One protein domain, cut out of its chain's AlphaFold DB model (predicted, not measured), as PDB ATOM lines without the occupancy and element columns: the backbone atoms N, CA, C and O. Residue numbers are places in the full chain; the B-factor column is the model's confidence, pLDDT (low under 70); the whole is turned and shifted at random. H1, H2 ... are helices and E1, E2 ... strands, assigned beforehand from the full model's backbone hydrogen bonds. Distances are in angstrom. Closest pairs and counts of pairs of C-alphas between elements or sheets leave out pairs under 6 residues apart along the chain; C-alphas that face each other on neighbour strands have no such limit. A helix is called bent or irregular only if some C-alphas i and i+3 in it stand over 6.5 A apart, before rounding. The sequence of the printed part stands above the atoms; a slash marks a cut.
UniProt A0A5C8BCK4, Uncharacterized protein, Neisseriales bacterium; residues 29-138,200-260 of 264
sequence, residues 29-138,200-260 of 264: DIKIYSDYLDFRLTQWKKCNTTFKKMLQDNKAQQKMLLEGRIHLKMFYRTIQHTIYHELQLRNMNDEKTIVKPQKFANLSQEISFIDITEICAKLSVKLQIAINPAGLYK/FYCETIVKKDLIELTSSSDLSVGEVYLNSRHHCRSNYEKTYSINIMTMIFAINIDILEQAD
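This is residues 29 to 138 and 200 to 260 of the 264 residues of an uncharacterized protein of Neisseriales bacterium (UniProt A0A5C8BCK4). A long helix, H4, runs through the middle, with the side-by-side helices H1 and H3 on one side, H1 standing about perpendicular to it, and with H5 and the crossed pair H7 and H8 on the other side. A two-stranded hairpin, E2 and E3, packs beside H3 and the first residues of H4, and a long loop, residues 92 to 109, follows the other end of H4. The printed part has 171 residues, mostly helix, with eight named helices and three named strands in the order H1 H2 H3 H4 E1 H5 H6 H7 E2 E3 H8; the sheet, E2 - E3, is antiparallel. The whole is compact, with a radius of gyration of the C-alphas of 17.0 A and spans of 47 by 46 by 26 A.

H1, residues 29 to 42, begins at C-alpha 29 (218.424, 251.951, 226.135) and is 22.1 A long; it is irregular, but only just, with C-alphas 29 and 32 6.7 A apart. H2 is residues 44 to 47, and H3, residues 51 to 66, measures 22.3 A. H4, residues 72 to 91, is 29.0 A long and starts at C-alpha 72 (216.788, 243.997, 239.448). E1, residues 110 to 112, leads into H5, residues 113 to 127, 20.5 A, and then H6, residues 133 to 138. After the cut come H7, residues 200 to 216, 24.2 A with a kink of 28 degrees near residue 207, E2, residues 222 to 225, and E3, residues 236 to 241, 16.3 A. H8, residues 242 to 258, is 24.8 A long and ends at C-alpha 258 (221.521, 265.452, 250.250).

H1 touches H3, the C-alphas of Leu 37 and Asn 58 being 6.3 A apart, at a shallow tilt of 2 degrees, opposite ways. With residues 32 to 36 alone H1 touches H4, about perpendicular at 82 degrees; the closest C-alphas, Tyr 36 and Thr 78, are 5.6 A apart. H2 and H3 touch only at the corner, and only just, with 3 pairs of C-alphas within 8 A, the closest being Trp 44 and Phe 51 at 5.8 A. H4 touches H5 at a steep tilt of 56 degrees, opposite ways, closest at the C-alphas of Ile 83 and Ile 119, 6.7 A. H4 also touches H7, at a steep tilt of 38 degrees, opposite ways, closest at the C-alphas of Tyr 76 and Cys 202, 6.8 A. H7 touches H8 at a steep tilt of 64 degrees, the C-alphas of Val 206 and Phe 249 being 6.2 A apart. H8 touches H6 with residues 253 to 257 alone; the C-alphas of Gly 135 and Glu 257 are 4.4 A apart. E2 and E3 form a hairpin, antiparallel at 142 degrees, with N 239 and O 222 at 2.8 A and N 224 and O 237 at 3.0 A within hydrogen-bond range. The closest C-alphas of H3 and E2, Ala 60 and Val 224, are 6.8 A apart. Residues 69 to 70 pair, antiparallel, with residues 240 to 241 of E3, while E1 pairs with no named strand. Every O i to N i+4 pair is within hydrogen-bond range in H3, H4, H5, H6 and H8, against 8 of 10 in H1 and 10 of 13 in H7; H2 is too short for such a pair.

The two C-alphas farthest apart, those of Glu 95 and Ser 216, are 52.6 A from each other. Residues 139 to 199 are not printed, and C-alphas 138 and 200 are 13.1 A apart across the cut. The link H4 to E1, 18 residues, is long. The mean pLDDT of the printed part is 77.9, and 40 residues are under 70, among them residues 89 to 109, 215 to 220 and 228 to 235.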
ATOM      1  N   ASP A  29     218.636 252.326 224.730       61.78
ATOM      2  CA  ASP A  29     218.424 251.951 226.135       61.78
ATOM      3  C   ASP A  29     218.563 250.444 226.328       61.78
ATOM      4  O   ASP A  29     218.942 249.979 227.398       61.78
ATOM      5  N   ILE A  30     218.317 249.662 225.274       74.50
ATOM      6  CA  ILE A  30     218.402 248.199 225.306       74.50
ATOM      7  C   ILE A  30     219.839 247.714 225.079       74.50
ATOM      8  O   ILE A  30     220.218 246.667 225.607       74.50
ATOM      9  N   LYS A  31     220.667 248.472 224.345       83.56
ATOM     10  CA  LYS A  31     221.986 248.005 223.890       83.56
ATOM     11  C   LYS A  31     222.895 247.583 225.044       83.56
ATOM     12  O   LYS A  31     223.448 246.490 225.005       83.56
ATOM     13  N   ILE A  32     222.985 248.394 226.100       87.31
ATOM     14  CA  ILE A  32     223.810 248.088 227.281       87.31
ATOM     15  C   ILE A  32     223.410 246.753 227.937       87.31
ATOM     16  O   ILE A  32     224.260 245.977 228.377       87.31
ATOM     17  N   TYR A  33     222.108 246.458 227.964       90.44
ATOM     18  CA  TYR A  33     221.567 245.228 228.530       90.44
ATOM     19  C   TYR A  33     221.798 244.030 227.605       90.44
ATOM     20  O   TYR A  33     222.128 242.947 228.092       90.44
ATOM     21  N   SER A  34     221.675 244.220 226.289       87.75
ATOM     22  CA  SER A  34     222.003 243.196 225.291       87.75
ATOM     23  C   SER A  34     223.495 242.845 225.296       87.75
ATOM     24  O   SER A  34     223.818 241.660 225.351       87.75
ATOM     25  N   ASP A  35     224.395 243.828 225.392       87.50
ATOM     26  CA  ASP A  35     225.844 243.595 225.516       87.50
ATOM     27  C   ASP A  35     226.161 242.715 226.745       87.50
ATOM     28  O   ASP A  35     226.979 241.790 226.695       87.50
ATOM     29  N   TYR A  36     225.472 242.957 227.867       89.88
ATOM     30  CA  TYR A  36     225.595 242.117 229.058       89.88
ATOM     31  C   TYR A  36     225.048 240.693 228.843       89.88
ATOM     32  O   TYR A  36     225.634 239.731 229.355       89.88
ATOM     33  N   LEU A  37     223.947 240.521 228.105       89.88
ATOM     34  CA  LEU A  37     223.421 239.195 227.768       89.88
ATOM     35  C   LEU A  37     224.416 238.398 226.919       89.88
ATOM     36  O   LEU A  37     224.663 237.225 227.224       89.88
ATOM     37  N   ASP A  38     225.032 239.026 225.923       87.69
ATOM     38  CA  ASP A  38     226.044 238.392 225.077       87.69
ATOM     39  C   ASP A  38     227.264 237.975 225.896       87.69
ATOM     40  O   ASP A  38     227.689 236.813 225.856       87.69
ATOM     41  N   PHE A  39     227.754 238.867 226.761       86.38
ATOM     42  CA  PHE A  39     228.795 238.523 227.721       86.38
ATOM     43  C   PHE A  39     228.381 237.335 228.601       86.38
ATOM     44  O   PHE A  39     229.150 236.383 228.766       86.38
ATOM     45  N   ARG A  40     227.158 237.331 229.141       83.69
ATOM     46  CA  ARG A  40     226.652 236.255 230.007       83.69
ATOM     47  C   ARG A  40     226.665 234.892 229.308       83.69
ATOM     48  O   ARG A  40     226.985 233.901 229.973       83.69
ATOM     49  N   LEU A  41     226.391 234.818 228.000       83.31
ATOM     50  CA  LEU A  41     226.472 233.560 227.239       83.31
ATOM     51  C   LEU A  41     227.872 232.963 227.287       83.31
ATOM     52  O   LEU A  41     228.008 231.760 227.508       83.31
ATOM     53  N   THR A  42     228.913 233.791 227.182       82.56
ATOM     54  CA  THR A  42     230.313 233.334 227.275       82.56
ATOM     55  C   THR A  42     230.656 232.756 228.655       82.56
ATOM     56  O   THR A  42     231.588 231.963 228.797       82.56
ATOM     57  N   GLN A  43     229.878 233.100 229.689       79.56
ATOM     58  CA  GLN A  43     230.114 232.712 231.081       79.56
ATOM     59  C   GLN A  43     229.286 231.496 231.537       79.56
ATOM     60  O   GLN A  43     229.269 231.194 232.732       79.56
ATOM     61  N   TRP A  44     228.629 230.760 230.629       73.56
ATOM     62  CA  TRP A  44     227.700 229.672 230.980       73.56
ATOM     63  C   TRP A  44     228.274 228.632 231.959       73.56
ATOM     64  O   TRP A  44     227.588 228.243 232.908       73.56
ATOM     65  N   LYS A  45     229.552 228.251 231.804       72.81
ATOM     66  CA  LYS A  45     230.245 227.312 232.709       72.81
ATOM     67  C   LYS A  45     230.325 227.829 234.149       72.81
ATOM     68  O   LYS A  45     230.221 227.048 235.086       72.81
ATOM     69  N   LYS A  46     230.475 229.146 234.339       70.69
ATOM     70  CA  LYS A  46     230.566 229.782 235.667       70.69
ATOM     71  C   LYS A  46     229.211 229.910 236.358       70.69
ATOM     72  O   LYS A  46     229.155 230.105 237.567       70.69
ATOM     73  N   CYS A  47     228.121 229.814 235.602       65.38
ATOM     74  CA  CYS A  47     226.763 229.890 236.128       65.38
ATOM     75  C   CYS A  47     226.198 228.523 236.543       65.38
ATOM     76  O   CYS A  47     224.991 228.423 236.759       65.38
ATOM     77  N   ASN A  48     227.034 227.477 236.628       70.69
ATOM     78  CA  ASN A  48     226.631 226.111 236.989       70.69
ATOM     79  C   ASN A  48     225.380 225.640 236.217       70.69
ATOM     80  O   ASN A  48     224.472 225.019 236.774       70.69
ATOM     81  N   THR A  49     225.313 225.986 234.930       75.38
ATOM     82  CA  THR A  49     224.188 225.694 234.037       75.38
ATOM     83  C   THR A  49     224.697 225.111 232.722       75.38
ATOM     84  O   THR A  49     225.891 225.154 232.435       75.38
ATOM     85  N   THR A  50     223.803 224.552 231.911       84.38
ATOM     86  CA  THR A  50     224.154 224.086 230.564       84.38
ATOM     87  C   THR A  50     224.064 225.237 229.570       84.38
ATOM     88  O   THR A  50     223.258 226.153 229.745       84.38
ATOM     89  N   PHE A  51     224.844 225.174 228.488       85.25
ATOM     90  CA  PHE A  51     224.763 226.162 227.409       85.25
ATOM     91  C   PHE A  51     223.331 226.308 226.866       85.25
ATOM     92  O   PHE A  51     222.829 227.420 226.743       85.25
ATOM     93  N   LYS A  52     222.619 225.187 226.662       88.38
ATOM     94  CA  LYS A  52     221.209 225.173 226.234       88.38
ATOM     95  C   LYS A  52     220.297 225.969 227.177       88.38
ATOM     96  O   LYS A  52     219.499 226.773 226.706       88.38
ATOM     97  N   LYS A  53     220.421 225.769 228.494       85.38
ATOM     98  CA  LYS A  53     219.629 226.508 229.494       85.38
ATOM     99  C   LYS A  53     220.004 227.985 229.533       85.38
ATOM    100  O   LYS A  53     219.121 228.824 229.638       85.38
ATOM    101  N   MET A  54     221.291 228.309 229.406       87.12
ATOM    102  CA  MET A  54     221.732 229.703 229.313       87.12
ATOM    103  C   MET A  54     221.129 230.399 228.088       87.12
ATOM    104  O   MET A  54     220.629 231.510 228.203       87.12
ATOM    105  N   LEU A  55     221.118 229.728 226.934       88.94
ATOM    106  CA  LEU A  55     220.516 230.255 225.713       88.94
ATOM    107  C   LEU A  55     219.006 230.494 225.876       88.94
ATOM    108  O   LEU A  55     218.497 231.511 225.415       88.94
ATOM    109  N   GLN A  56     218.293 229.584 226.545       89.44
ATOM    110  CA  GLN A  56     216.871 229.755 226.863       89.44
ATOM    111  C   GLN A  56     216.636 230.953 227.793       89.44
ATOM    112  O   GLN A  56     215.790 231.791 227.488       89.44
ATOM    113  N   ASP A  57     217.417 231.074 228.869       88.25
ATOM    114  CA  ASP A  57     217.334 232.210 229.795       88.25
ATOM    115  C   ASP A  57     217.617 233.534 229.084       88.25
ATOM    116  O   ASP A  57     216.914 234.514 229.301       88.25
ATOM    117  N   ASN A  58     218.632 233.571 228.220       90.19
ATOM    118  CA  ASN A  58     218.967 234.764 227.454       90.19
ATOM    119  C   ASN A  58     217.867 235.147 226.466       90.19
ATOM    120  O   ASN A  58     217.556 236.326 226.356       90.19
ATOM    121  N   LYS A  59     217.236 234.181 225.787       91.38
ATOM    122  CA  LYS A  59     216.079 234.460 224.921       91.38
ATOM    123  C   LYS A  59     214.906 235.038 225.714       91.38
ATOM    124  O   LYS A  59     214.295 236.005 225.267       91.38
ATOM    125  N   ALA A  60     214.616 234.482 226.891       91.38
ATOM    126  CA  ALA A  60     213.569 234.998 227.773       91.38
ATOM    127  C   ALA A  60     213.885 236.426 228.253       91.38
ATOM    128  O   ALA A  60     213.023 237.299 228.202       91.38
ATOM    129  N   GLN A  61     215.134 236.685 228.652       92.00
ATOM    130  CA  GLN A  61     215.582 238.014 229.070       92.00
ATOM    131  C   GLN A  61     215.605 239.018 227.910       92.00
ATOM    132  O   GLN A  61     215.203 240.157 228.105       92.00
ATOM    133  N   GLN A  62     215.984 238.609 226.696       91.75
ATOM    134  CA  GLN A  62     215.924 239.475 225.517       91.75
ATOM    135  C   GLN A  62     214.480 239.860 225.188       91.75
ATOM    136  O   GLN A  62     214.210 241.025 224.922       91.75
ATOM    137  N   LYS A  63     213.535 238.913 225.254       91.50
ATOM    138  CA  LYS A  63     212.107 239.216 225.081       91.50
ATOM    139  C   LYS A  63     211.611 240.201 226.147       91.50
ATOM    140  O   LYS A  63     210.975 241.187 225.802       91.50
ATOM    141  N   MET A  64     211.967 239.974 227.413       91.94
ATOM    142  CA  MET A  64     211.663 240.886 228.523       91.94
ATOM    143  C   MET A  64     212.200 242.308 228.262       91.94
ATOM    144  O   MET A  64     211.470 243.272 228.473       91.94
ATOM    145  N   LEU A  65     213.433 242.450 227.758       91.62
ATOM    146  CA  LEU A  65     213.999 243.756 227.398       91.62
ATOM    147  C   LEU A  65     213.240 244.432 226.249       91.62
ATOM    148  O   LEU A  65     212.995 245.632 226.313       91.62
ATOM    149  N   LEU A  66     212.853 243.672 225.217       89.06
ATOM    150  CA  LEU A  66     212.060 244.184 224.088       89.06
ATOM    151  C   LEU A  66     210.658 244.646 224.517       89.06
ATOM    152  O   LEU A  66     210.085 245.523 223.884       89.06
ATOM    153  N   GLU A  67     210.128 244.098 225.611       88.19
ATOM    154  CA  GLU A  67     208.903 244.569 226.271       88.19
ATOM    155  C   GLU A  67     209.142 245.784 227.195       88.19
ATOM    156  O   GLU A  67     208.238 246.197 227.922       88.19
ATOM    157  N   GLY A  68     210.353 246.351 227.214       87.38
ATOM    158  CA  GLY A  68     210.714 247.503 228.046       87.38
ATOM    159  C   GLY A  68     210.901 247.171 229.529       87.38
ATOM    160  O   GLY A  68     210.799 248.061 230.378       87.38
ATOM    161  N   ARG A  69     211.154 245.900 229.870       89.31
ATOM    162  CA  ARG A  69     211.237 245.414 231.255       89.31
ATOM    163  C   ARG A  69     212.611 244.856 231.612       89.31
ATOM    164  O   ARG A  69     213.353 244.361 230.770       89.31
ATOM    165  N   ILE A  70     212.930 244.877 232.903       92.25
ATOM    166  CA  ILE A  70     214.150 244.296 233.460       92.25
ATOM    167  C   ILE A  70     213.941 243.813 234.896       92.25
ATOM    168  O   ILE A  70     213.201 244.415 235.674       92.25
ATOM    169  N   HIS A  71     214.610 242.726 235.283       92.44
ATOM    170  CA  HIS A  71     214.682 242.318 236.686       92.44
ATOM    171  C   HIS A  71     215.915 242.927 237.373       92.44
ATOM    172  O   HIS A  71     216.992 243.037 236.781       92.44
ATOM    173  N   LEU A  72     215.783 243.264 238.660       92.31
ATOM    174  CA  LEU A  72     216.788 243.997 239.448       92.31
ATOM    175  C   LEU A  72     218.206 243.409 239.344       92.31
ATOM    176  O   LEU A  72     219.195 244.125 239.200       92.31
ATOM    177  N   LYS A  73     218.310 242.077 239.371       91.56
ATOM    178  CA  LYS A  73     219.592 241.369 239.285       91.56
ATOM    179  C   LYS A  73     220.299 241.519 237.945       91.56
ATOM    180  O   LYS A  73     221.525 241.549 237.914       91.56
ATOM    181  N   MET A  74     219.559 241.585 236.846       91.75
ATOM    182  CA  MET A  74     220.146 241.872 235.540       91.75
ATOM    183  C   MET A  74     220.554 243.338 235.447       91.75
ATOM    184  O   MET A  74     221.638 243.620 234.943       91.75
ATOM    185  N   PHE A  75     219.749 244.239 236.012       94.00
ATOM    186  CA  PHE A  75     220.037 245.669 236.046       94.00
ATOM    187  C   PHE A  75     221.397 245.973 236.697       94.00
ATOM    188  O   PHE A  75     222.309 246.437 236.014       94.00
ATOM    189  N   TYR A  76     221.616 245.601 237.967       94.19
ATOM    190  CA  TYR A  76     222.898 245.915 238.618       94.19
ATOM    191  C   TYR A  76     224.089 245.159 238.020       94.19
ATOM    192  O   TYR A  76     225.210 245.664 238.037       94.19
ATOM    193  N   ARG A  77     223.884 243.954 237.468       91.94
ATOM    194  CA  ARG A  77     224.962 243.213 236.791       91.94
ATOM    195  C   ARG A  77     225.359 243.849 235.466       91.94
ATOM    196  O   ARG A  77     226.530 243.788 235.108       91.94
ATOM    197  N   THR A  78     224.412 244.475 234.777       92.62
ATOM    198  CA  THR A  78     224.688 245.241 233.560       92.62
ATOM    199  C   THR A  78     225.525 246.476 233.881       92.62
ATOM    200  O   THR A  78     226.521 246.727 233.205       92.62
ATOM    201  N   ILE A  79     225.203 247.192 234.965       92.06
ATOM    202  CA  ILE A  79     226.018 248.321 235.445       92.06
ATOM    203  C   ILE A  79     227.441 247.849 235.772       92.06
ATOM    204  O   ILE A  79     228.407 248.420 235.276       92.06
ATOM    205  N   GLN A  80     227.585 246.760 236.535       90.75
ATOM    206  CA  GLN A  80     228.894 246.177 236.862       90.75
ATOM    207  C   GLN A  80     229.686 245.785 235.606       90.75
ATOM    208  O   GLN A  80     230.869 246.095 235.500       90.75
ATOM    209  N   HIS A  81     229.043 245.126 234.640       88.06
ATOM    210  CA  HIS A  81     229.670 244.769 233.367       88.06
ATOM    211  C   HIS A  81     230.128 246.005 232.586       88.06
ATOM    212  O   HIS A  81     231.225 246.020 232.036       88.06
ATOM    213  N   THR A  82     229.319 247.060 232.584       87.88
ATOM    214  CA  THR A  82     229.647 248.308 231.892       87.88
ATOM    215  C   THR A  82     230.840 248.996 232.537       87.88
ATOM    216  O   THR A  82     231.772 249.368 231.835       87.88
ATOM    217  N   ILE A  83     230.873 249.084 233.870       87.19
ATOM    218  CA  ILE A  83     232.028 249.610 234.609       87.19
ATOM    219  C   ILE A  83     233.289 248.808 234.273       87.19
ATOM    220  O   ILE A  83     234.321 249.402 233.974       87.19
ATOM    221  N   TYR A  84     233.204 247.469 234.263       83.56
ATOM    222  CA  TYR A  84     234.334 246.627 233.865       83.56
ATOM    223  C   TYR A  84     234.845 246.998 232.478       83.56
ATOM    224  O   TYR A  84     236.039 247.199 232.291       83.56
ATOM    225  N   HIS A  85     233.933 247.047 231.508       82.12
ATOM    226  CA  HIS A  85     234.270 247.283 230.116       82.12
ATOM    227  C   HIS A  85     234.928 248.656 229.940       82.12
ATOM    228  O   HIS A  85     235.978 248.757 229.314       82.12
ATOM    229  N   GLU A  86     234.372 249.698 230.560       80.06
ATOM    230  CA  GLU A  86     234.944 251.046 230.518       80.06
ATOM    231  C   GLU A  86     236.327 251.125 231.176       80.06
ATOM    232  O   GLU A  86     237.195 251.847 230.689       80.06
ATOM    233  N   LEU A  87     236.558 250.369 232.249       76.81
ATOM    234  CA  LEU A  87     237.865 250.282 232.903       76.81
ATOM    235  C   LEU A  87     238.884 249.471 232.093       76.81
ATOM    236  O   LEU A  87     240.057 249.830 232.059       76.81
ATOM    237  N   GLN A  88     238.462 248.399 231.420       71.25
ATOM    238  CA  GLN A  88     239.335 247.638 230.523       71.25
ATOM    239  C   GLN A  88     239.752 248.467 229.310       71.25
ATOM    240  O   GLN A  88     240.919 248.439 228.947       71.25
ATOM    241  N   LEU A  89     238.834 249.240 228.719       64.06
ATOM    242  CA  LEU A  89     239.155 250.140 227.609       64.06
ATOM    243  C   LEU A  89     240.190 251.205 227.998       64.06
ATOM    244  O   LEU A  89     241.047 251.527 227.185       64.06
ATOM    245  N   ARG A  90     240.145 251.723 229.233       60.69
ATOM    246  CA  ARG A  90     241.174 252.647 229.755       60.69
ATOM    247  C   ARG A  90     242.528 251.967 229.922       60.69
ATOM    248  O   ARG A  90     243.551 252.529 229.554       60.69
ATOM    249  N   ASN A  91     242.519 250.749 230.455       56.25
ATOM    250  CA  ASN A  91     243.733 249.983 230.709       56.25
ATOM    251  C   ASN A  91     244.326 249.350 229.445       56.25
ATOM    252  O   ASN A  91     245.423 248.825 229.523       56.25
ATOM    253  N   MET A  92     243.653 249.389 228.288       43.22
ATOM    254  CA  MET A  92     244.205 248.891 227.017       43.22
ATOM    255  C   MET A  92     245.380 249.735 226.486       43.22
ATOM    256  O   MET A  92     245.969 249.360 225.478       43.22
ATOM    257  N   ASN A  93     245.756 250.818 227.176       43.09
ATOM    258  CA  ASN A  93     247.033 251.509 226.968       43.09
ATOM    259  C   ASN A  93     248.183 250.952 227.829       43.09
ATOM    260  O   ASN A  93     249.338 251.224 227.521       43.09
ATOM    261  N   ASP A  94     247.889 250.145 228.854       41.62
ATOM    262  CA  ASP A  94     248.892 249.435 229.646       41.62
ATOM    263  C   ASP A  94     248.814 247.943 229.315       41.62
ATOM    264  O   ASP A  94     247.829 247.267 229.612       41.62
ATOM    265  N   GLU A  95     249.869 247.413 228.699       37.53
ATOM    266  CA  GLU A  95     250.045 246.015 228.293       37.53
ATOM    267  C   GLU A  95     249.919 245.016 229.462       37.53
ATOM    268  O   GLU A  95     250.880 244.413 229.937       37.53
ATOM    269  N   LYS A  96     248.703 244.778 229.945       42.44
ATOM    270  CA  LYS A  96     248.378 243.653 230.817       42.44
ATOM    271  C   LYS A  96     247.275 242.860 230.156       42.44
ATOM    272  O   LYS A  96     246.119 242.883 230.567       42.44
ATOM    273  N   THR A  97     247.657 242.105 229.127       36.50
ATOM    274  CA  THR A  97     246.846 241.002 228.612       36.50
ATOM    275  C   THR A  97     246.504 240.069 229.769       36.50
ATOM    276  O   THR A  97     247.336 239.299 230.249       36.50
ATOM    277  N   ILE A  98     245.264 240.139 230.247       40.78
ATOM    278  CA  ILE A  98     244.726 239.193 231.219       40.78
ATOM    279  C   ILE A  98     244.467 237.883 230.457       40.78
ATOM    280  O   ILE A  98     243.393 237.649 229.914       40.78
ATOM    281  N   VAL A  99     245.484 237.014 230.402       39.72
ATOM    282  CA  VAL A  99     245.484 235.744 229.636       39.72
ATOM    283  C   VAL A  99     244.487 234.705 230.191       39.72
ATOM    284  O   VAL A  99     244.192 233.698 229.548       39.72
ATOM    285  N   LYS A 100     243.901 234.927 231.375       37.59
ATOM    286  CA  LYS A 100     242.850 234.064 231.946       37.59
ATOM    287  C   LYS A 100     241.779 234.893 232.649       37.59
ATOM    288  O   LYS A 100     242.142 235.824 233.359       37.59
ATOM    289  N   PRO A 101     240.487 234.512 232.590       38.50
ATOM    290  CA  PRO A 101     239.437 235.173 233.359       38.50
ATOM    291  C   PRO A 101     239.672 234.986 234.868       38.50
ATOM    292  O   PRO A 101     239.172 234.034 235.474       38.50
ATOM    293  N   GLN A 102     240.444 235.870 235.497       39.00
ATOM    294  CA  GLN A 102     240.527 235.938 236.951       39.00
ATOM    295  C   GLN A 102     239.149 236.323 237.509       39.00
ATOM    296  O   GLN A 102     238.319 236.933 236.827       39.00
ATOM    297  N   LYS A 103     238.848 235.926 238.752       42.56
ATOM    298  CA  LYS A 103     237.642 236.414 239.433       42.56
ATOM    299  C   LYS A 103     237.714 237.945 239.424       42.56
ATOM    300  O   LYS A 103     238.660 238.482 239.979       42.56
ATOM    301  N   PHE A 104     236.710 238.634 238.873       40.66
ATOM    302  CA  PHE A 104     236.612 240.108 238.908       40.66
ATOM    303  C   PHE A 104     236.825 240.694 240.317       40.66
ATOM    304  O   PHE A 104     237.299 241.807 240.471       40.66
ATOM    305  N   ALA A 105     236.517 239.906 241.353       39.56
ATOM    306  CA  ALA A 105     236.718 240.223 242.763       39.56
ATOM    307  C   ALA A 105     238.174 240.124 243.278       39.56
ATOM    308  O   ALA A 105     238.392 240.386 244.456       39.56
ATOM    309  N   ASN A 106     239.131 239.693 242.452       43.41
ATOM    310  CA  ASN A 106     240.542 239.520 242.818       43.41
ATOM    311  C   ASN A 106     241.473 240.472 242.053       43.41
ATOM    312  O   ASN A 106     242.678 240.439 242.283       43.41
ATOM    313  N   LEU A 107     240.942 241.288 241.139       48.62
ATOM    314  CA  LEU A 107     241.727 242.338 240.509       48.62
ATOM    315  C   LEU A 107     241.886 243.465 241.531       48.62
ATOM    316  O   LEU A 107     240.897 244.070 241.945       48.62
ATOM    317  N   SER A 108     243.128 243.744 241.925       53.94
ATOM    318  CA  SER A 108     243.534 244.900 242.735       53.94
ATOM    319  C   SER A 108     243.458 246.199 241.926       53.94
ATOM    320  O   SER A 108     244.361 247.028 241.987       53.94
ATOM    321  N   GLN A 109     242.436 246.337 241.077       68.25
ATOM    322  CA  GLN A 109     242.256 247.545 240.297       68.25
ATOM    323  C   GLN A 109     241.731 248.618 241.243       68.25
ATOM    324  O   GLN A 109     240.563 248.586 241.647       68.25
ATOM    325  N   GLU A 110     242.644 249.499 241.631       74.75
ATOM    326  CA  GLU A 110     242.331 250.734 242.331       74.75
ATOM    327  C   GLU A 110     241.598 251.660 241.363       74.75
ATOM    328  O   GLU A 110     242.001 251.827 240.213       74.75
ATOM    329  N   ILE A 111     240.496 252.227 241.830       77.19
ATOM    330  CA  ILE A 111     239.675 253.193 241.114       77.19
ATOM    331  C   ILE A 111     239.747 254.472 241.927       77.19
ATOM    332  O   ILE A 111     239.342 254.478 243.091       77.19
ATOM    333  N   SER A 112     240.285 255.531 241.334       81.75
ATOM    334  CA  SER A 112     240.342 256.836 241.984       81.75
ATOM    335  C   SER A 112     238.980 257.529 241.957       81.75
ATOM    336  O   SER A 112     238.095 257.190 241.170       81.75
ATOM    337  N   PHE A 113     238.808 258.557 242.784       79.38
ATOM    338  CA  PHE A 113     237.619 259.407 242.732       79.38
ATOM    339  C   PHE A 113     237.393 260.061 241.350       79.38
ATOM    340  O   PHE A 113     236.252 260.204 240.900       79.38
ATOM    341  N   ILE A 114     238.475 260.399 240.639       81.19
ATOM    342  CA  ILE A 114     238.415 260.919 239.263       81.19
ATOM    343  C   ILE A 114     237.829 259.853 238.328       81.19
ATOM    344  O   ILE A 114     236.883 260.130 237.591       81.19
ATOM    345  N   ASP A 115     238.300 258.607 238.435       81.56
ATOM    346  CA  ASP A 115     237.750 257.494 237.657       81.56
ATOM    347  C   ASP A 115     236.262 257.275 237.949       81.56
ATOM    348  O   ASP A 115     235.491 257.036 237.022       81.56
ATOM    349  N   ILE A 116     235.830 257.392 239.212       83.31
ATOM    350  CA  ILE A 116     234.409 257.289 239.590       83.31
ATOM    351  C   ILE A 116     233.587 258.376 238.897       83.31
ATOM    352  O   ILE A 116     232.518 258.081 238.365       83.31
ATOM    353  N   THR A 117     234.084 259.610 238.868       86.38
ATOM    354  CA  THR A 117     233.397 260.741 238.228       86.38
ATOM    355  C   THR A 117     233.186 260.481 236.741       86.38
ATOM    356  O   THR A 117     232.074 260.615 236.224       86.38
ATOM    357  N   GLU A 118     234.226 260.022 236.053       85.38
ATOM    358  CA  GLU A 118     234.140 259.713 234.631       85.38
ATOM    359  C   GLU A 118     233.299 258.457 234.347       85.38
ATOM    360  O   GLU A 118     232.574 258.407 233.351       85.38
ATOM    361  N   ILE A 119     233.349 257.444 235.220       86.06
ATOM    362  CA  ILE A 119     232.461 256.275 235.160       86.06
ATOM    363  C   ILE A 119     231.002 256.716 235.294       86.06
ATOM    364  O   ILE A 119     230.174 256.275 234.498       86.06
ATOM    365  N   CYS A 120     230.685 257.591 236.252       87.25
ATOM    366  CA  CYS A 120     229.341 258.133 236.425       87.25
ATOM    367  C   CYS A 120     228.884 258.877 235.173       87.25
ATOM    368  O   CYS A 120     227.809 258.571 234.673       87.25
ATOM    369  N   ALA A 121     229.715 259.751 234.598       86.12
ATOM    370  CA  ALA A 121     229.382 260.456 233.360       86.12
ATOM    371  C   ALA A 121     229.070 259.486 232.202       86.12
ATOM    372  O   ALA A 121     228.068 259.635 231.501       86.12
ATOM    373  N   LYS A 122     229.883 258.439 232.027       86.56
ATOM    374  CA  LYS A 122     229.660 257.425 230.984       86.56
ATOM    375  C   LYS A 122     228.408 256.586 231.230       86.56
ATOM    376  O   LYS A 122     227.658 256.316 230.290       86.56
ATOM    377  N   LEU A 123     228.178 256.159 232.471       86.31
ATOM    378  CA  LEU A 123     226.965 255.434 232.849       86.31
ATOM    379  C   LEU A 123     225.731 256.307 232.661       86.31
ATOM    380  O   LEU A 123     224.724 255.809 232.170       86.31
ATOM    381  N   SER A 124     225.827 257.596 232.974       87.06
ATOM    382  CA  SER A 124     224.751 258.556 232.782       87.06
ATOM    383  C   SER A 124     224.306 258.655 231.336       87.06
ATOM    384  O   SER A 124     223.113 258.587 231.056       87.06
ATOM    385  N   VAL A 125     225.259 258.722 230.405       85.69
ATOM    386  CA  VAL A 125     224.960 258.716 228.968       85.69
ATOM    387  C   VAL A 125     224.319 257.393 228.542       85.69
ATOM    388  O   VAL A 125     223.317 257.395 227.835       85.69
ATOM    389  N   LYS A 126     224.869 256.251 228.978       84.00
ATOM    390  CA  LYS A 126     224.373 254.928 228.554       84.00
ATOM    391  C   LYS A 126     223.010 254.561 229.149       84.00
ATOM    392  O   LYS A 126     222.268 253.824 228.513       84.00
ATOM    393  N   LEU A 127     222.715 255.018 230.364       82.88
ATOM    394  CA  LEU A 127     221.454 254.762 231.066       82.88
ATOM    395  C   LEU A 127     220.439 255.901 230.899       82.88
ATOM    396  O   LEU A 127     219.331 255.776 231.405       82.88
ATOM    397  N   GLN A 128     220.823 256.992 230.226       83.38
ATOM    398  CA  GLN A 128     220.018 258.204 230.041       83.38
ATOM    399  C   GLN A 128     219.482 258.797 231.355       83.38
ATOM    400  O   GLN A 128     218.351 259.263 231.439       83.38
ATOM    401  N   ILE A 129     220.314 258.783 232.398       83.88
ATOM    402  CA  ILE A 129     219.998 259.323 233.729       83.88
ATOM    403  C   ILE A 129     221.190 260.102 234.272       83.88
ATOM    404  O   ILE A 129     222.336 259.732 234.038       83.88
ATOM    405  N   ALA A 130     220.961 261.149 235.057       84.50
ATOM    406  CA  ALA A 130     222.043 261.776 235.809       84.50
ATOM    407  C   ALA A 130     222.420 260.884 237.006       84.50
ATOM    408  O   ALA A 130     221.559 260.514 237.796       84.50
ATOM    409  N   ILE A 131     223.695 260.506 237.122       85.31
ATOM    410  CA  ILE A 131     224.230 259.768 238.268       85.31
ATOM    411  C   ILE A 131     225.231 260.687 238.948       85.31
ATOM    412  O   ILE A 131     226.303 260.954 238.406       85.31
ATOM    413  N   ASN A 132     224.889 261.152 240.144       86.12
ATOM    414  CA  ASN A 132     225.773 262.005 240.915       86.12
ATOM    415  C   ASN A 132     226.952 261.192 241.498       86.12
ATOM    416  O   ASN A 132     226.739 260.284 242.312       86.12
ATOM    417  N   PRO A 133     228.209 261.501 241.123       86.38
ATOM    418  CA  PRO A 133     229.378 260.793 241.637       86.38
ATOM    419  C   PRO A 133     229.583 260.982 243.144       86.38
ATOM    420  O   PRO A 133     230.035 260.049 243.809       86.38
ATOM    421  N   ALA A 134     229.193 262.130 243.710       86.06
ATOM    422  CA  ALA A 134     229.266 262.357 245.152       86.06
ATOM    423  C   ALA A 134     228.304 261.431 245.913       86.06
ATOM    424  O   ALA A 134     228.687 260.829 246.917       86.06
ATOM    425  N   GLY A 135     227.086 261.237 245.394       86.69
ATOM    426  CA  GLY A 135     226.126 260.276 245.944       86.69
ATOM    427  C   GLY A 135     226.653 258.839 245.907       86.69
ATOM    428  O   GLY A 135     226.571 258.116 246.902       86.69
ATOM    429  N   LEU A 136     227.283 258.433 244.797       86.69
ATOM    430  CA  LEU A 136     227.903 257.107 244.682       86.69
ATOM    431  C   LEU A 136     229.067 256.922 245.670       86.69
ATOM    432  O   LEU A 136     229.215 255.848 246.252       86.69
ATOM    433  N   TYR A 137     229.866 257.961 245.904       85.31
ATOM    434  CA  TYR A 137     230.948 257.925 246.886       85.31
ATOM    435  C   TYR A 137     230.423 257.764 248.321       85.31
ATOM    436  O   TYR A 137     230.885 256.896 249.065       85.31
ATOM    437  N   LYS A 138     229.379 258.510 248.695       86.50
ATOM    438  CA  LYS A 138     228.716 258.333 249.999       86.50
ATOM    439  C   LYS A 138     228.117 256.941 250.159       86.50
ATOM    440  O   LYS A 138     228.209 256.334 251.224       86.50
ATOM    441  N   PHE A 200     224.611 246.031 246.705       92.25
ATOM    442  CA  PHE A 200     224.016 246.287 248.010       92.25
ATOM    443  C   PHE A 200     222.912 247.327 247.882       92.25
ATOM    444  O   PHE A 200     221.780 247.034 248.235       92.25
ATOM    445  N   TYR A 201     223.226 248.466 247.272       93.12
ATOM    446  CA  TYR A 201     222.295 249.550 247.005       93.12
ATOM    447  C   TYR A 201     221.020 249.097 246.294       93.12
ATOM    448  O   TYR A 201     219.910 249.380 246.747       93.12
ATOM    449  N   CYS A 202     221.173 248.346 245.201       93.88
ATOM    450  CA  CYS A 202     220.028 247.854 244.457       93.88
ATOM    451  C   CYS A 202     219.164 246.903 245.295       93.88
ATOM    452  O   CYS A 202     217.942 247.000 245.260       93.88
ATOM    453  N   GLU A 203     219.773 245.987 246.051       92.00
ATOM    454  CA  GLU A 203     219.045 244.979 246.833       92.00
ATOM    455  C   GLU A 203     218.426 245.534 248.129       92.00
ATOM    456  O   GLU A 203     217.470 244.935 248.623       92.00
ATOM    457  N   THR A 204     218.942 246.639 248.682       88.12
ATOM    458  CA  THR A 204     218.472 247.208 249.959       88.12
ATOM    459  C   THR A 204     217.589 248.441 249.808       88.12
ATOM    460  O   THR A 204     216.576 248.520 250.499       88.12
ATOM    461  N   ILE A 205     217.939 249.377 248.920       89.56
ATOM    462  CA  ILE A 205     217.179 250.618 248.710       89.56
ATOM    463  C   ILE A 205     216.262 250.461 247.499       89.56
ATOM    464  O   ILE A 205     215.048 250.380 247.660       89.56
ATOM    465  N   VAL A 206     216.828 250.323 246.295       90.69
ATOM    466  CA  VAL A 206     216.044 250.352 245.042       90.69
ATOM    467  C   VAL A 206     214.945 249.288 245.042       90.69
ATOM    468  O   VAL A 206     213.810 249.558 244.668       90.69
ATOM    469  N   LYS A 207     215.253 248.074 245.512       90.50
ATOM    470  CA  LYS A 207     214.277 246.986 245.631       90.50
ATOM    471  C   LYS A 207     213.085 247.342 246.512       90.50
ATOM    472  O   LYS A 207     211.967 246.953 246.185       90.50
ATOM    473  N   LYS A 208     213.328 248.017 247.636       88.31
ATOM    474  CA  LYS A 208     212.280 248.402 248.582       88.31
ATOM    475  C   LYS A 208     211.357 249.434 247.939       88.31
ATOM    476  O   LYS A 208     210.151 249.212 247.909       88.31
ATOM    477  N   ASP A 209     211.928 250.464 247.329       86.88
ATOM    478  CA  ASP A 209     211.154 251.532 246.689       86.88
ATOM    479  C   ASP A 209     210.372 251.025 245.479       86.88
ATOM    480  O   ASP A 209     209.219 251.398 245.285       86.88
ATOM    481  N   LEU A 210     210.949 250.100 244.703       86.25
ATOM    482  CA  LEU A 210     210.225 249.402 243.644       86.25
ATOM    483  C   LEU A 210     208.998 248.669 244.195       86.25
ATOM    484  O   LEU A 210     207.927 248.760 243.607       86.25
ATOM    485  N   ILE A 211     209.132 247.953 245.315       83.94
ATOM    486  CA  ILE A 211     208.008 247.239 245.938       83.94
ATOM    487  C   ILE A 211     206.937 248.228 246.419       83.94
ATOM    488  O   ILE A 211     205.757 248.023 246.131       83.94
ATOM    489  N   GLU A 212     207.327 249.304 247.101       82.00
ATOM    490  CA  GLU A 212     206.397 250.325 247.605       82.00
ATOM    491  C   GLU A 212     205.649 251.036 246.467       82.00
ATOM    492  O   GLU A 212     204.423 251.169 246.511       82.00
ATOM    493  N   LEU A 213     206.355 251.405 245.396       75.50
ATOM    494  CA  LEU A 213     205.758 252.022 244.212       75.50
ATOM    495  C   LEU A 213     204.792 251.068 243.502       75.50
ATOM    496  O   LEU A 213     203.675 251.457 243.166       75.50
ATOM    497  N   THR A 214     205.165 249.795 243.337       70.75
ATOM    498  CA  THR A 214     204.268 248.789 242.730       70.75
ATOM    499  C   THR A 214     203.052 248.451 243.586       70.75
ATOM    500  O   THR A 214     202.070 247.937 243.068       70.75
ATOM    501  N   SER A 215     203.094 248.749 244.886       69.56
ATOM    502  CA  SER A 215     201.949 248.566 245.787       69.56
ATOM    503  C   SER A 215     200.975 249.751 245.745       69.56
ATOM    504  O   SER A 215     199.865 249.646 246.258       69.56
ATOM    505  N   SER A 216     201.395 250.886 245.174       61.88
ATOM    506  CA  SER A 216     200.663 252.161 245.185       61.88
ATOM    507  C   SER A 216     200.259 252.664 243.795       61.88
ATOM    508  O   SER A 216     199.514 253.636 243.697       61.88
ATOM    509  N   SER A 217     200.713 252.015 242.722       58.75
ATOM    510  CA  SER A 217     200.406 252.381 241.336       58.75
ATOM    511  C   SER A 217     200.316 251.141 240.442       58.75
ATOM    512  O   SER A 217     200.996 250.150 240.709       58.75
ATOM    513  N   ASP A 218     199.522 251.218 239.363       57.38
ATOM    514  CA  ASP A 218     199.461 250.230 238.264       57.38
ATOM    515  C   ASP A 218     200.750 250.265 237.419       57.38
ATOM    516  O   ASP A 218     200.771 250.464 236.203       57.38
ATOM    517  N   LEU A 219     201.888 250.109 238.088       59.75
ATOM    518  CA  LEU A 219     203.163 249.883 237.441       59.75
ATOM    519  C   LEU A 219     203.116 248.527 236.749       59.75
ATOM    520  O   LEU A 219     202.705 247.530 237.336       59.75
ATOM    521  N   SER A 220     203.590 248.483 235.505       62.94
ATOM    522  CA  SER A 220     203.646 247.280 234.677       62.94
ATOM    523  C   SER A 220     204.666 246.261 235.221       62.94
ATOM    524  O   SER A 220     205.738 246.066 234.636       62.94
ATOM    525  N   VAL A 221     204.357 245.634 236.354       78.44
ATOM    526  CA  VAL A 221     205.107 244.516 236.925       78.44
ATOM    527  C   VAL A 221     204.843 243.285 236.073       78.44
ATOM    528  O   VAL A 221     203.704 242.976 235.736       78.44
ATOM    529  N   GLY A 222     205.907 242.585 235.708       84.31
ATOM    530  CA  GLY A 222     205.818 241.304 235.015       84.31
ATOM    531  C   GLY A 222     206.686 240.257 235.688       84.31
ATOM    532  O   GLY A 222     207.404 240.542 236.650       84.31
ATOM    533  N   GLU A 223     206.709 239.064 235.119       88.81
ATOM    534  CA  GLU A 223     207.555 237.967 235.577       88.81
ATOM    535  C   GLU A 223     208.366 237.414 234.410       88.81
ATOM    536  O   GLU A 223     207.875 237.315 233.285       88.81
ATOM    537  N   VAL A 224     209.611 237.024 234.679       88.62
ATOM    538  CA  VAL A 224     210.437 236.280 233.724       88.62
ATOM    539  C   VAL A 224     210.828 234.941 234.327       88.62
ATOM    540  O   VAL A 224     211.362 234.877 235.433       88.62
ATOM    541  N   TYR A 225     210.571 233.864 233.588       86.56
ATOM    542  CA  TYR A 225     210.898 232.504 234.001       86.56
ATOM    543  C   TYR A 225     212.312 232.144 233.548       86.56
ATOM    544  O   TYR A 225     212.637 232.263 232.364       86.56
ATOM    545  N   LEU A 226     213.157 231.711 234.486       83.25
ATOM    546  CA  LEU A 226     214.573 231.421 234.242       83.25
ATOM    547  C   LEU A 226     214.912 229.997 234.701       83.25
ATOM    548  O   LEU A 226     214.609 229.587 235.816       83.25
ATOM    549  N   ASN A 227     215.580 229.242 233.832       75.06
ATOM    550  CA  ASN A 227     215.914 227.828 234.010       75.06
ATOM    551  C   ASN A 227     217.232 227.601 234.764       75.06
ATOM    552  O   ASN A 227     217.541 226.465 235.154       75.06
ATOM    553  N   SER A 228     218.079 228.628 234.896       66.44
ATOM    554  CA  SER A 228     219.368 228.490 235.575       66.44
ATOM    555  C   SER A 228     219.201 228.226 237.080       66.44
ATOM    556  O   SER A 228     218.453 228.887 237.790       66.44
ATOM    557  N   ARG A 229     219.959 227.246 237.594       55.41
ATOM    558  CA  ARG A 229     219.874 226.690 238.965       55.41
ATOM    559  C   ARG A 229     220.151 227.674 240.116       55.41
ATOM    560  O   ARG A 229     220.167 227.260 241.269       55.41
ATOM    561  N   HIS A 230     220.382 228.957 239.849       53.56
ATOM    562  CA  HIS A 230     220.553 229.948 240.915       53.56
ATOM    563  C   HIS A 230     219.247 230.292 241.644       53.56
ATOM    564  O   HIS A 230     219.310 230.944 242.686       53.56
ATOM    565  N   HIS A 231     218.101 229.832 241.141       51.25
ATOM    566  CA  HIS A 231     216.799 230.030 241.761       51.25
ATOM    567  C   HIS A 231     216.323 228.729 242.429       51.25
ATOM    568  O   HIS A 231     215.451 228.028 241.939       51.25
ATOM    569  N   CYS A 232     216.914 228.363 243.571       45.47
ATOM    570  CA  CYS A 232     216.514 227.152 244.309       45.47
ATOM    571  C   CYS A 232     215.121 227.248 244.975       45.47
ATOM    572  O   CYS A 232     214.744 226.324 245.690       45.47
ATOM    573  N   ARG A 233     214.389 228.366 244.824       52.75
ATOM    574  CA  ARG A 233     213.118 228.623 245.536       52.75
ATOM    575  C   ARG A 233     212.008 229.289 244.705       52.75
ATOM    576  O   ARG A 233     210.865 229.250 245.143       52.75
ATOM    577  N   SER A 234     212.294 229.861 243.532       58.31
ATOM    578  CA  SER A 234     211.279 230.406 242.616       58.31
ATOM    579  C   SER A 234     211.696 230.158 241.168       58.31
ATOM    580  O   SER A 234     212.855 230.337 240.827       58.31
ATOM    581  N   ASN A 235     210.772 229.755 240.296       67.81
ATOM    582  CA  ASN A 235     211.082 229.564 238.868       67.81
ATOM    583  C   ASN A 235     211.013 230.874 238.064       67.81
ATOM    584  O   ASN A 235     211.210 230.861 236.850       67.81
ATOM    585  N   TYR A 236     210.725 231.990 238.736       80.94
ATOM    586  CA  TYR A 236     210.551 233.301 238.131       80.94
ATOM    587  C   TYR A 236     211.221 234.409 238.954       80.94
ATOM    588  O   TYR A 236     211.454 234.268 240.160       80.94
ATOM    589  N   GLU A 237     211.516 235.512 238.272       87.25
ATOM    590  CA  GLU A 237     211.983 236.783 238.829       87.25
ATOM    591  C   GLU A 237     210.967 237.883 238.498       87.25
ATOM    592  O   GLU A 237     210.437 237.927 237.384       87.25
ATOM    593  N   LYS A 238     210.720 238.793 239.447       89.19
ATOM    594  CA  LYS A 238     209.902 239.988 239.197       89.19
ATOM    595  C   LYS A 238     210.649 240.957 238.283       89.19
ATOM    596  O   LYS A 238     211.851 241.184 238.441       89.19
ATOM    597  N   THR A 239     209.917 241.546 237.350       91.25
ATOM    598  CA  THR A 239     210.428 242.487 236.351       91.25
ATOM    599  C   THR A 239     209.697 243.816 236.466       91.25
ATOM    600  O   THR A 239     208.521 243.864 236.829       91.25
ATOM    601  N   TYR A 240     210.410 244.888 236.156       89.88
ATOM    602  CA  TYR A 240     209.954 246.265 236.282       89.88
ATOM    603  C   TYR A 240     210.265 247.007 234.987       89.88
ATOM    604  O   TYR A 240     211.181 246.614 234.263       89.88
ATOM    605  N   SER A 241     209.542 248.089 234.704       88.81
ATOM    606  CA  SER A 241     209.890 248.980 233.594       88.81
ATOM    607  C   SER A 241     211.325 249.501 233.743       88.81
ATOM    608  O   SER A 241     211.725 249.927 234.832       88.81
ATOM    609  N   ILE A 242     212.092 249.470 232.650       88.81
ATOM    610  CA  ILE A 242     213.487 249.939 232.608       88.81
ATOM    611  C   ILE A 242     213.578 251.415 233.015       88.81
ATOM    612  O   ILE A 242     214.450 251.774 233.807       88.81
ATOM    613  N   ASN A 243     212.648 252.249 232.544       85.00
ATOM    614  CA  ASN A 243     212.626 253.685 232.841       85.00
ATOM    615  C   ASN A 243     212.425 253.940 234.337       85.00
ATOM    616  O   ASN A 243     213.104 254.761 234.935       85.00
ATOM    617  N   ILE A 244     211.532 253.185 234.975       85.56
ATOM    618  CA  ILE A 244     211.293 253.320 236.416       85.56
ATOM    619  C   ILE A 244     212.487 252.802 237.226       85.56
ATOM    620  O   ILE A 244     212.901 253.447 238.185       85.56
ATOM    621  N   MET A 245     213.081 251.674 236.826       89.56
ATOM    622  CA  MET A 245     214.281 251.121 237.467       89.56
ATOM    623  C   MET A 245     215.456 252.114 237.435       89.56
ATOM    624  O   MET A 245     216.099 252.340 238.460       89.56
ATOM    625  N   THR A 246     215.727 252.712 236.273       89.19
ATOM    626  CA  THR A 246     216.807 253.698 236.077       89.19
ATOM    627  C   THR A 246     216.531 255.001 236.826       89.19
ATOM    628  O   THR A 246     217.416 255.497 237.522       89.19
ATOM    629  N   MET A 247     215.295 255.502 236.774       85.88
ATOM    630  CA  MET A 247     214.865 256.704 237.492       85.88
ATOM    631  C   MET A 247     215.017 256.552 239.014       85.88
ATOM    632  O   MET A 247     215.672 257.371 239.654       85.88
ATOM    633  N   ILE A 248     214.486 255.472 239.603       88.56
ATOM    634  CA  ILE A 248     214.610 255.197 241.048       88.56
ATOM    635  C   ILE A 248     216.078 255.037 241.444       88.56
ATOM    636  O   ILE A 248     216.482 255.504 242.509       88.56
ATOM    637  N   PHE A 249     216.880 254.383 240.600       90.56
ATOM    638  CA  PHE A 249     218.309 254.229 240.839       90.56
ATOM    639  C   PHE A 249     219.029 255.582 240.910       90.56
ATOM    640  O   PHE A 249     219.830 255.769 241.822       90.56
ATOM    641  N   ALA A 250     218.743 256.518 240.001       87.62
ATOM    642  CA  ALA A 250     219.336 257.857 240.013       87.62
ATOM    643  C   ALA A 250     218.849 258.706 241.194       87.62
ATOM    644  O   ALA A 250     219.665 259.200 241.968       87.62
ATOM    645  N   ILE A 251     217.528 258.817 241.376       86.94
ATOM    646  CA  ILE A 251     216.917 259.666 242.413       86.94
ATOM    647  C   ILE A 251     217.462 259.320 243.799       86.94
ATOM    648  O   ILE A 251     217.807 260.204 244.577       86.94
ATOM    649  N   ASN A 252     217.572 258.033 244.116       85.62
ATOM    650  CA  ASN A 252     218.067 257.617 245.421       85.62
ATOM    651  C   ASN A 252     219.575 257.857 245.605       85.62
ATOM    652  O   ASN A 252     220.007 258.077 246.735       85.62
ATOM    653  N   ILE A 253     220.376 257.881 244.532       85.38
ATOM    654  CA  ILE A 253     221.785 258.302 244.614       85.38
ATOM    655  C   ILE A 253     221.861 259.795 244.959       85.38
ATOM    656  O   ILE A 253     222.664 260.178 245.809       85.38
ATOM    657  N   ASP A 254     220.998 260.620 244.366       83.06
ATOM    658  CA  ASP A 254     220.938 262.056 244.661       83.06
ATOM    659  C   ASP A 254     220.429 262.333 246.084       83.06
ATOM    660  O   ASP A 254     220.965 263.183 246.790       83.06
ATOM    661  N   ILE A 255     219.438 261.575 246.565       82.00
ATOM    662  CA  ILE A 255     218.949 261.698 247.949       82.00
ATOM    663  C   ILE A 255     220.059 261.370 248.958       82.00
ATOM    664  O   ILE A 255     220.184 262.051 249.976       82.00
ATOM    665  N   LEU A 256     220.881 260.351 248.684       75.50
ATOM    666  CA  LEU A 256     222.023 260.001 249.536       75.50
ATOM    667  C   LEU A 256     223.056 261.131 249.615       75.50
ATOM    668  O   LEU A 256     223.680 261.315 250.658       75.50
ATOM    669  N   GLU A 257     223.223 261.910 248.546       75.38
ATOM    670  CA  GLU A 257     224.066 263.104 248.563       75.38
ATOM    671  C   GLU A 257     223.504 264.182 249.502       75.38
ATOM    672  O   GLU A 257     224.240 264.712 250.338       75.38
ATOM    673  N   GLN A 258     222.191 264.408 249.468       67.56
ATOM    674  CA  GLN A 258     221.521 265.452 250.250       67.56
ATOM    675  C   GLN A 258     221.327 265.116 251.737       67.56
ATOM    676  O   GLN A 258     221.094 266.023 252.538       67.56
ATOM    677  N   ALA A 259     221.424 263.842 252.131       60.44
ATOM    678  CA  ALA A 259     221.134 263.391 253.495       60.44
ATOM    679  C   ALA A 259     222.032 264.021 254.587       60.44
ATOM    680  O   ALA A 259     221.604 264.104 255.736       60.44
ATOM    681  N   ASP A 260     223.213 264.549 254.238       48.12
ATOM    682  CA  ASP A 260     224.093 265.259 255.187       48.12
ATOM    683  C   ASP A 260     223.847 266.775 255.259       48.12
ATOM    684  O   ASP A 260     224.266 267.411 256.222       48.12
TER     685      ASP A 260